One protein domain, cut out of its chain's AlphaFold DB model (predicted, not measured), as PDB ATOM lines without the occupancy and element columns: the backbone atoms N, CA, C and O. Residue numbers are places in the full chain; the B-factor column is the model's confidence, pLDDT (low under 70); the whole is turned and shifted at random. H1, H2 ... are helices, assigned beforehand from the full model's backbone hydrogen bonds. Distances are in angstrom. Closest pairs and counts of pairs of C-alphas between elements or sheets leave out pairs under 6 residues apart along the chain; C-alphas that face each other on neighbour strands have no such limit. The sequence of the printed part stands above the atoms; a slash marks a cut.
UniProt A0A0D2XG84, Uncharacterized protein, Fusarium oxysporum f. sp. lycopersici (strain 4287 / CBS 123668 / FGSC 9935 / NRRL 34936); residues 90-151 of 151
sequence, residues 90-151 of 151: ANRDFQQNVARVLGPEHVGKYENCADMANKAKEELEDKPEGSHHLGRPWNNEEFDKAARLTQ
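This is residues 90 to 151 of the 151 residues of an uncharacterized protein of Fusarium oxysporum f. sp. lycopersici (strain 4287 / CBS 123668 / FGSC 9935 / NRRL 34936) (UniProt A0A0D2XG84). H1, H3 and H4 form a small three-helix bundle: H3 and H4 make a hairpin, H1 packs on both, and short H2 packs on H1. The 62 printed residues, with four named helices and no named strand, are all helix in class. The whole is compact, radius of gyration of the C-alphas 10.1 A, spanning 28 by 23 by 18 A.

Start at H3, residues 113 to 126; H4, residues 140 to 150, touches it, opposite ways at a shallow 11 degrees, closest C-alphas Ala 114 and Ala 147, 5.8 A. The hub H1, residues 90 to 101, touches H2, residues 104 to 107, with residues 95 to 99 alone, closest C-alphas Gln 95 and Val 107, 6.1 A. In H1, H3 and H4 every O i to N i+4 pair is within hydrogen-bond range.

Find C-alpha 90 at (208.792, 129.235, 251.072); H1 runs 16.9 A, H3 20.1 A, and H4 15.5 A to C-alpha 150 at (206.473, 128.787, 244.824).

The printed part has no cut; residues 127 to 139 make the long link, and pLDDT is under 70 at residues 127 to 135 and 150 to 151.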
ATOM      1  N   ALA A  90     210.234 129.235 251.314       70.69
ATOM      2  CA  ALA A  90     208.792 129.235 251.072       70.69
ATOM      3  C   ALA A  90     208.250 127.895 250.532       70.69
ATOM      4  O   ALA A  90     207.160 127.480 250.919       70.69
ATOM      5  N   ASN A  91     209.006 127.198 249.678       79.56
ATOM      6  CA  ASN A  91     208.617 125.889 249.154       79.56
ATOM      7  C   ASN A  91     208.748 124.805 250.224       79.56
ATOM      8  O   ASN A  91     207.868 123.964 250.374       79.56
ATOM      9  N   ARG A  92     209.797 124.874 251.049       82.06
ATOM     10  CA  ARG A  92     209.962 123.940 252.165       82.06
ATOM     11  C   ARG A  92     208.811 124.039 253.169       82.06
ATOM     12  O   ARG A  92     208.281 123.017 253.596       82.06
ATOM     13  N   ASP A  93     208.398 125.259 253.513       82.31
ATOM     14  CA  ASP A  93     207.255 125.489 254.407       82.31
ATOM     15  C   ASP A  93     205.935 125.020 253.776       82.31
ATOM     16  O   ASP A  93     205.082 124.455 254.468       82.31
ATOM     17  N   PHE A  94     205.782 125.205 252.462       84.31
ATOM     18  CA  PHE A  94     204.641 124.707 251.698       84.31
ATOM     19  C   PHE A  94     204.564 123.180 251.736       84.31
ATOM     20  O   PHE A  94     203.568 122.631 252.203       84.31
ATOM     21  N   GLN A  95     205.637 122.491 251.356       85.25
ATOM     22  CA  GLN A  95     205.734 121.032 251.404       85.25
ATOM     23  C   GLN A  95     205.498 120.484 252.811       85.25
ATOM     24  O   GLN A  95     204.782 119.499 252.988       85.25
ATOM     25  N   GLN A  96     206.040 121.151 253.835       84.19
ATOM     26  CA  GLN A  96     205.822 120.748 255.215       84.19
ATOM     27  C   GLN A  96     204.350 120.874 255.615       84.19
ATOM     28  O   GLN A  96     203.871 120.008 256.335       84.19
ATOM     29  N   ASN A  97     203.618 121.896 255.161       84.00
ATOM     30  CA  ASN A  97     202.185 122.031 255.442       84.00
ATOM     31  C   ASN A  97     201.325 121.071 254.622       84.00
ATOM     32  O   ASN A  97     200.393 120.490 255.174       84.00
ATOM     33  N   VAL A  98     201.670 120.827 253.358       83.88
ATOM     34  CA  VAL A  98     201.041 119.772 252.549       83.88
ATOM     35  C   VAL A  98     201.202 118.417 253.243       83.88
ATOM     36  O   VAL A  98     200.220 117.696 253.402       83.88
ATOM     37  N   ALA A  99     202.388 118.110 253.778       84.00
ATOM     38  CA  ALA A  99     202.630 116.886 254.544       84.00
ATOM     39  C   ALA A  99     201.789 116.777 255.829       84.00
ATOM     40  O   ALA A  99     201.539 115.670 256.297       84.00
ATOM     41  N   ARG A 100     201.339 117.895 256.418       82.44
ATOM     42  CA  ARG A 100     200.450 117.883 257.600       82.44
ATOM     43  C   ARG A 100     199.008 117.550 257.251       82.44
ATOM     44  O   ARG A 100     198.288 117.024 258.094       82.44
ATOM     45  N   VAL A 101     198.594 117.909 256.043       82.69
ATOM     46  CA  VAL A 101     197.222 117.733 255.571       82.69
ATOM     47  C   VAL A 101     197.064 116.389 254.872       82.69
ATOM     48  O   VAL A 101     196.204 115.605 255.248       82.69
ATOM     49  N   LEU A 102     197.934 116.107 253.901       81.06
ATOM     50  CA  LEU A 102     197.872 114.917 253.051       81.06
ATOM     51  C   LEU A 102     198.804 113.790 253.500       81.06
ATOM     52  O   LEU A 102     198.631 112.662 253.057       81.06
ATOM     53  N   GLY A 103     199.805 114.082 254.331       79.81
ATOM     54  CA  GLY A 103     200.880 113.145 254.660       79.81
ATOM     55  C   GLY A 103     202.150 113.361 253.819       79.81
ATOM     56  O   GLY A 103     202.082 113.826 252.675       79.81
ATOM     57  N   PRO A 104     203.343 113.069 254.372       79.00
ATOM     58  CA  PRO A 104     204.625 113.264 253.688       79.00
ATOM     59  C   PRO A 104     204.757 112.426 252.409       79.00
ATOM     60  O   PRO A 104     205.426 112.841 251.467       79.00
ATOM     61  N   GLU A 105     204.080 111.283 252.340       77.06
ATOM     62  CA  GLU A 105     204.043 110.419 251.164       77.06
ATOM     63  C   GLU A 105     203.360 111.073 249.959       77.06
ATOM     64  O   GLU A 105     203.574 110.636 248.834       77.06
ATOM     65  N   HIS A 106     202.545 112.112 250.171       75.81
ATOM     66  CA  HIS A 106     201.860 112.827 249.098       75.81
ATOM     67  C   HIS A 106     202.674 113.989 248.530       75.81
ATOM     68  O   HIS A 106     202.431 114.374 247.394       75.81
ATOM     69  N   VAL A 107     203.672 114.506 249.252       77.00
ATOM     70  CA  VAL A 107     204.483 115.652 248.801       77.00
ATOM     71  C   VAL A 107     205.310 115.315 247.557       77.00
ATOM     72  O   VAL A 107     205.422 116.135 246.657       77.00
ATOM     73  N   GLY A 108     205.844 114.093 247.472       75.75
ATOM     74  CA  GLY A 108     206.635 113.642 246.320       75.75
ATOM     75  C   GLY A 108     205.815 113.144 245.125       75.75
ATOM     76  O   GLY A 108     206.400 112.766 244.118       75.75
ATOM     77  N   LYS A 109     204.476 113.097 245.223       82.06
ATOM     78  CA  LYS A 109     203.605 112.553 244.159       82.06
ATOM     79  C   LYS A 109     203.222 113.576 243.093       82.06
ATOM     80  O   LYS A 109     202.702 113.189 242.052       82.06
ATOM     81  N   TYR A 110     203.412 114.861 243.367       78.44
ATOM     82  CA  TYR A 110     202.956 115.940 242.501       78.44
ATOM     83  C   TYR A 110     204.151 116.699 241.939       78.44
ATOM     84  O   TYR A 110     205.011 117.160 242.684       78.44
ATOM     85  N   GLU A 111     204.160 116.880 240.622       77.81
ATOM     86  CA  GLU A 111     205.192 117.654 239.924       77.81
ATOM     87  C   GLU A 111     205.012 119.171 240.120       77.81
ATOM     88  O   GLU A 111     205.960 119.937 239.973       77.81
ATOM     89  N   ASN A 112     203.801 119.622 240.479       80.06
ATOM     90  CA  ASN A 112     203.445 121.036 240.590       80.06
ATOM     91  C   ASN A 112     202.908 121.400 241.985       80.06
ATOM     92  O   ASN A 112     202.040 120.725 242.544       80.06
ATOM     93  N   CYS A 113     203.365 122.539 242.519       74.94
ATOM     94  CA  CYS A 113     202.866 123.104 243.776       74.94
ATOM     95  C   CYS A 113     201.373 123.455 243.724       74.94
ATOM     96  O   CYS A 113     200.691 123.350 244.740       74.94
ATOM     97  N   ALA A 114     200.841 123.839 242.561       81.44
ATOM     98  CA  ALA A 114     199.414 124.131 242.412       81.44
ATOM     99  C   ALA A 114     198.543 122.884 242.640       81.44
ATOM    100  O   ALA A 114     197.531 122.953 243.337       81.44
ATOM    101  N   ASP A 115     198.971 121.734 242.118       84.06
ATOM    102  CA  ASP A 115     198.242 120.473 242.268       84.06
ATOM    103  C   ASP A 115     198.312 119.967 243.713       84.06
ATOM    104  O   ASP A 115     197.293 119.563 244.278       84.06
ATOM    105  N   MET A 116     199.478 120.107 244.359       83.69
ATOM    106  CA  MET A 116     199.633 119.856 245.797       83.69
ATOM    107  C   MET A 116     198.691 120.718 246.640       83.69
ATOM    108  O   MET A 116     198.056 120.213 247.567       83.69
ATOM    109  N   ALA A 117     198.597 122.014 246.325       83.88
ATOM    110  CA  ALA A 117     197.745 122.947 247.052       83.88
ATOM    111  C   ALA A 117     196.269 122.579 246.889       83.88
ATOM    112  O   ALA A 117     195.550 122.513 247.880       83.88
ATOM    113  N   ASN A 118     195.824 122.288 245.664       85.12
ATOM    114  CA  ASN A 118     194.442 121.896 245.397       85.12
ATOM    115  C   ASN A 118     194.058 120.622 246.151       85.12
ATOM    116  O   ASN A 118     193.007 120.591 246.788       85.12
ATOM    117  N   LYS A 119     194.932 119.607 246.155       86.00
ATOM    118  CA  LYS A 119     194.668 118.378 246.906       86.00
ATOM    119  C   LYS A 119     194.628 118.627 248.413       86.00
ATOM    120  O   LYS A 119     193.745 118.115 249.090       86.00
ATOM    121  N   ALA A 120     195.553 119.429 248.942       82.56
ATOM    122  CA  ALA A 120     195.565 119.763 250.362       82.56
ATOM    123  C   ALA A 120     194.296 120.531 250.764       82.56
ATOM    124  O   ALA A 120     193.724 120.263 251.814       82.56
ATOM    125  N   LYS A 121     193.812 121.442 249.915       82.62
ATOM    126  CA  LYS A 121     192.556 122.169 250.145       82.62
ATOM    127  C   LYS A 121     191.346 121.234 250.132       82.62
ATOM    128  O   LYS A 121     190.522 121.329 251.030       82.62
ATOM    129  N   GLU A 122     191.277 120.306 249.178       84.44
ATOM    130  CA  GLU A 122     190.214 119.290 249.111       84.44
ATOM    131  C   GLU A 122     190.168 118.433 250.391       84.44
ATOM    132  O   GLU A 122     189.106 118.242 250.977       84.44
ATOM    133  N   GLU A 123     191.324 117.977 250.880       81.88
ATOM    134  CA  GLU A 123     191.391 117.185 252.116       81.88
ATOM    135  C   GLU A 123     191.078 118.024 253.366       81.88
ATOM    136  O   GLU A 123     190.504 117.513 254.321       81.88
ATOM    137  N   LEU A 124     191.412 119.320 253.372       75.50
ATOM    138  CA  LEU A 124     191.024 120.248 254.441       75.50
ATOM    139  C   LEU A 124     189.523 120.545 254.460       75.50
ATOM    140  O   LEU A 124     188.975 120.808 255.528       75.50
ATOM    141  N   GLU A 125     188.856 120.521 253.308       77.50
ATOM    142  CA  GLU A 125     187.398 120.635 253.233       77.50
ATOM    143  C   GLU A 125     186.709 119.386 253.801       77.50
ATOM    144  O   GLU A 125     185.703 119.517 254.501       77.50
ATOM    145  N   ASP A 126     187.277 118.196 253.572       74.75
ATOM    146  CA  ASP A 126     186.802 116.937 254.167       74.75
ATOM    147  C   ASP A 126     187.142 116.841 255.668       74.75
ATOM    148  O   ASP A 126     186.329 116.410 256.488       74.75
ATOM    149  N   LYS A 127     188.346 117.291 256.053       69.25
ATOM    150  CA  LYS A 127     188.883 117.234 257.421       69.25
ATOM    151  C   LYS A 127     189.523 118.571 257.821       69.25
ATOM    152  O   LYS A 127     190.748 118.717 257.759       69.25
ATOM    153  N   PRO A 128     188.738 119.526 258.352       63.50
ATOM    154  CA  PRO A 128     189.225 120.873 258.669       63.50
ATOM    155  C   PRO A 128     190.275 120.916 259.786       63.50
ATOM    156  O   PRO A 128     190.959 121.925 259.958       63.50
ATOM    157  N   GLU A 129     190.418 119.837 260.554       58.50
ATOM    158  CA  GLU A 129     191.385 119.754 261.648       58.50
ATOM    159  C   GLU A 129     192.784 119.291 261.196       58.50
ATOM    160  O   GLU A 129     193.762 119.533 261.906       58.50
ATOM    161  N   GLY A 130     192.910 118.692 260.002       59.72
ATOM    162  CA  GLY A 130     194.148 118.068 259.522       59.72
ATOM    163  C   GLY A 130     194.759 117.062 260.511       59.72
ATOM    164  O   GLY A 130     194.117 116.598 261.456       59.72
ATOM    165  N   SER A 131     196.025 116.691 260.303       55.94
ATOM    166  CA  SER A 131     196.736 115.820 261.244       55.94
ATOM    167  C   SER A 131     197.185 116.604 262.483       55.94
ATOM    168  O   SER A 131     198.180 117.335 262.455       55.94
ATOM    169  N   HIS A 132     196.487 116.401 263.607       55.94
ATOM    170  CA  HIS A 132     196.774 117.012 264.920       55.94
ATOM    171  C   HIS A 132     198.208 116.792 265.431       55.94
ATOM    172  O   HIS A 132     198.671 117.491 266.334       55.94
ATOM    173  N   HIS A 133     198.942 115.833 264.866       54.22
ATOM    174  CA  HIS A 133     200.279 115.456 265.322       54.22
ATOM    175  C   HIS A 133     201.375 116.467 264.958       54.22
ATOM    176  O   HIS A 133     202.449 116.438 265.558       54.22
ATOM    177  N   LEU A 134     201.127 117.367 263.999       59.78
ATOM    178  CA  LEU A 134     202.153 118.260 263.445       59.78
ATOM    179  C   LEU A 134     201.828 119.759 263.600       59.78
ATOM    180  O   LEU A 134     202.498 120.608 263.008       59.78
ATOM    181  N   GLY A 135     200.848 120.095 264.444       65.06
ATOM    182  CA  GLY A 135     200.373 121.464 264.663       65.06
ATOM    183  C   GLY A 135     199.279 121.885 263.679       65.06
ATOM    184  O   GLY A 135     198.876 121.110 262.820       65.06
ATOM    185  N   ARG A 136     198.785 123.126 263.811       76.69
ATOM    186  CA  ARG A 136     197.686 123.642 262.976       76.69
ATOM    187  C   ARG A 136     198.091 123.621 261.486       76.69
ATOM    188  O   ARG A 136     199.117 124.231 261.162       76.69
ATOM    189  N   PRO A 137     197.321 122.964 260.600       73.56
ATOM    190  CA  PRO A 137     197.522 123.062 259.158       73.56
ATOM    191  C   PRO A 137     197.162 124.464 258.647       73.56
ATOM    192  O   PRO A 137     196.400 125.201 259.278       73.56
ATOM    193  N   TRP A 138     197.719 124.843 257.498       79.50
ATOM    194  CA  TRP A 138     197.353 126.091 256.832       79.50
ATOM    195  C   TRP A 138     195.883 126.112 256.402       79.50
ATOM    196  O   TRP A 138     195.292 125.073 256.124       79.50
ATOM    197  N   ASN A 139     195.285 127.302 256.354       80.00
ATOM    198  CA  ASN A 139     193.959 127.502 255.771       80.00
ATOM    199  C   ASN A 139     194.035 127.638 254.235       80.00
ATOM    200  O   ASN A 139     195.109 127.800 253.653       80.00
ATOM    201  N   ASN A 140     192.879 127.612 253.569       78.88
ATOM    202  CA  ASN A 140     192.790 127.695 252.106       78.88
ATOM    203  C   ASN A 140     193.475 128.942 251.509       78.88
ATOM    204  O   ASN A 140     194.036 128.867 250.417       78.88
ATOM    205  N   GLU A 141     193.451 130.072 252.218       80.75
ATOM    206  CA  GLU A 141     194.061 131.334 251.784       80.75
ATOM    207  C   GLU A 141     195.594 131.325 251.946       80.75
ATOM    208  O   GLU A 141     196.326 131.829 251.094       80.75
ATOM    209  N   GLU A 142     196.093 130.699 253.013       82.69
ATOM    210  CA  GLU A 142     197.514 130.473 253.281       82.69
ATOM    211  C   GLU A 142     198.126 129.543 252.224       82.69
ATOM    212  O   GLU A 142     199.206 129.840 251.706       82.69
ATOM    213  N   PHE A 143     197.409 128.485 251.824       81.31
ATOM    214  CA  PHE A 143     197.821 127.612 250.722       81.31
ATOM    215  C   PHE A 143     197.880 128.345 249.377       81.31
ATOM    216  O   PHE A 143     198.881 128.216 248.675       81.31
ATOM    217  N   ASP A 144     196.878 129.162 249.034       80.81
ATOM    218  CA  ASP A 144     196.895 129.942 247.785       80.81
ATOM    219  C   ASP A 144     198.037 130.958 247.753       80.81
ATOM    220  O   ASP A 144     198.689 131.152 246.725       80.81
ATOM    221  N   LYS A 145     198.308 131.609 248.889       82.88
ATOM    222  CA  LYS A 145     199.417 132.555 249.006       82.88
ATOM    223  C   LYS A 145     200.761 131.859 248.826       82.88
ATOM    224  O   LYS A 145     201.625 132.392 248.136       82.88
ATOM    225  N   ALA A 146     200.937 130.690 249.435       79.19
ATOM    226  CA  ALA A 146     202.170 129.927 249.332       79.19
ATOM    227  C   ALA A 146     202.364 129.321 247.934       79.19
ATOM    228  O   ALA A 146     203.458 129.432 247.395       79.19
ATOM    229  N   ALA A 147     201.309 128.801 247.300       79.44
ATOM    230  CA  ALA A 147     201.368 128.284 245.932       79.44
ATOM    231  C   ALA A 147     201.778 129.361 244.908       79.44
ATOM    232  O   ALA A 147     202.513 129.081 243.969       79.44
ATOM    233  N   ARG A 148     201.352 130.617 245.108       77.31
ATOM    234  CA  ARG A 148     201.788 131.762 244.284       77.31
ATOM    235  C   ARG A 148     203.227 132.206 244.548       77.31
ATOM    236  O   ARG A 148     203.790 132.911 243.724       77.31
ATOM    237  N   LEU A 149     203.781 131.875 245.713       72.50
ATOM    238  CA  LEU A 149     205.164 132.190 246.087       72.50
ATOM    239  C   LEU A 149     206.153 131.108 245.635       72.50
ATOM    240  O   LEU A 149     207.358 131.354 245.662       72.50
ATOM    241  N   THR A 150     205.660 129.919 245.284       65.94
ATOM    242  CA  THR A 150     206.473 128.787 244.824       65.94
ATOM    243  C   THR A 150     206.483 128.602 243.302       65.94
ATOM    244  O   THR A 150     207.330 127.849 242.823       65.94
ATOM    245  N   GLN A 151     205.592 129.280 242.563       59.75
ATOM    246  CA  GLN A 151     205.620 129.431 241.093       59.75
ATOM    247  C   GLN A 151     206.610 130.511 240.649       59.75
ATOM    248  O   GLN A 151     207.212 130.325 239.568       59.75
TER     249      GLN A 151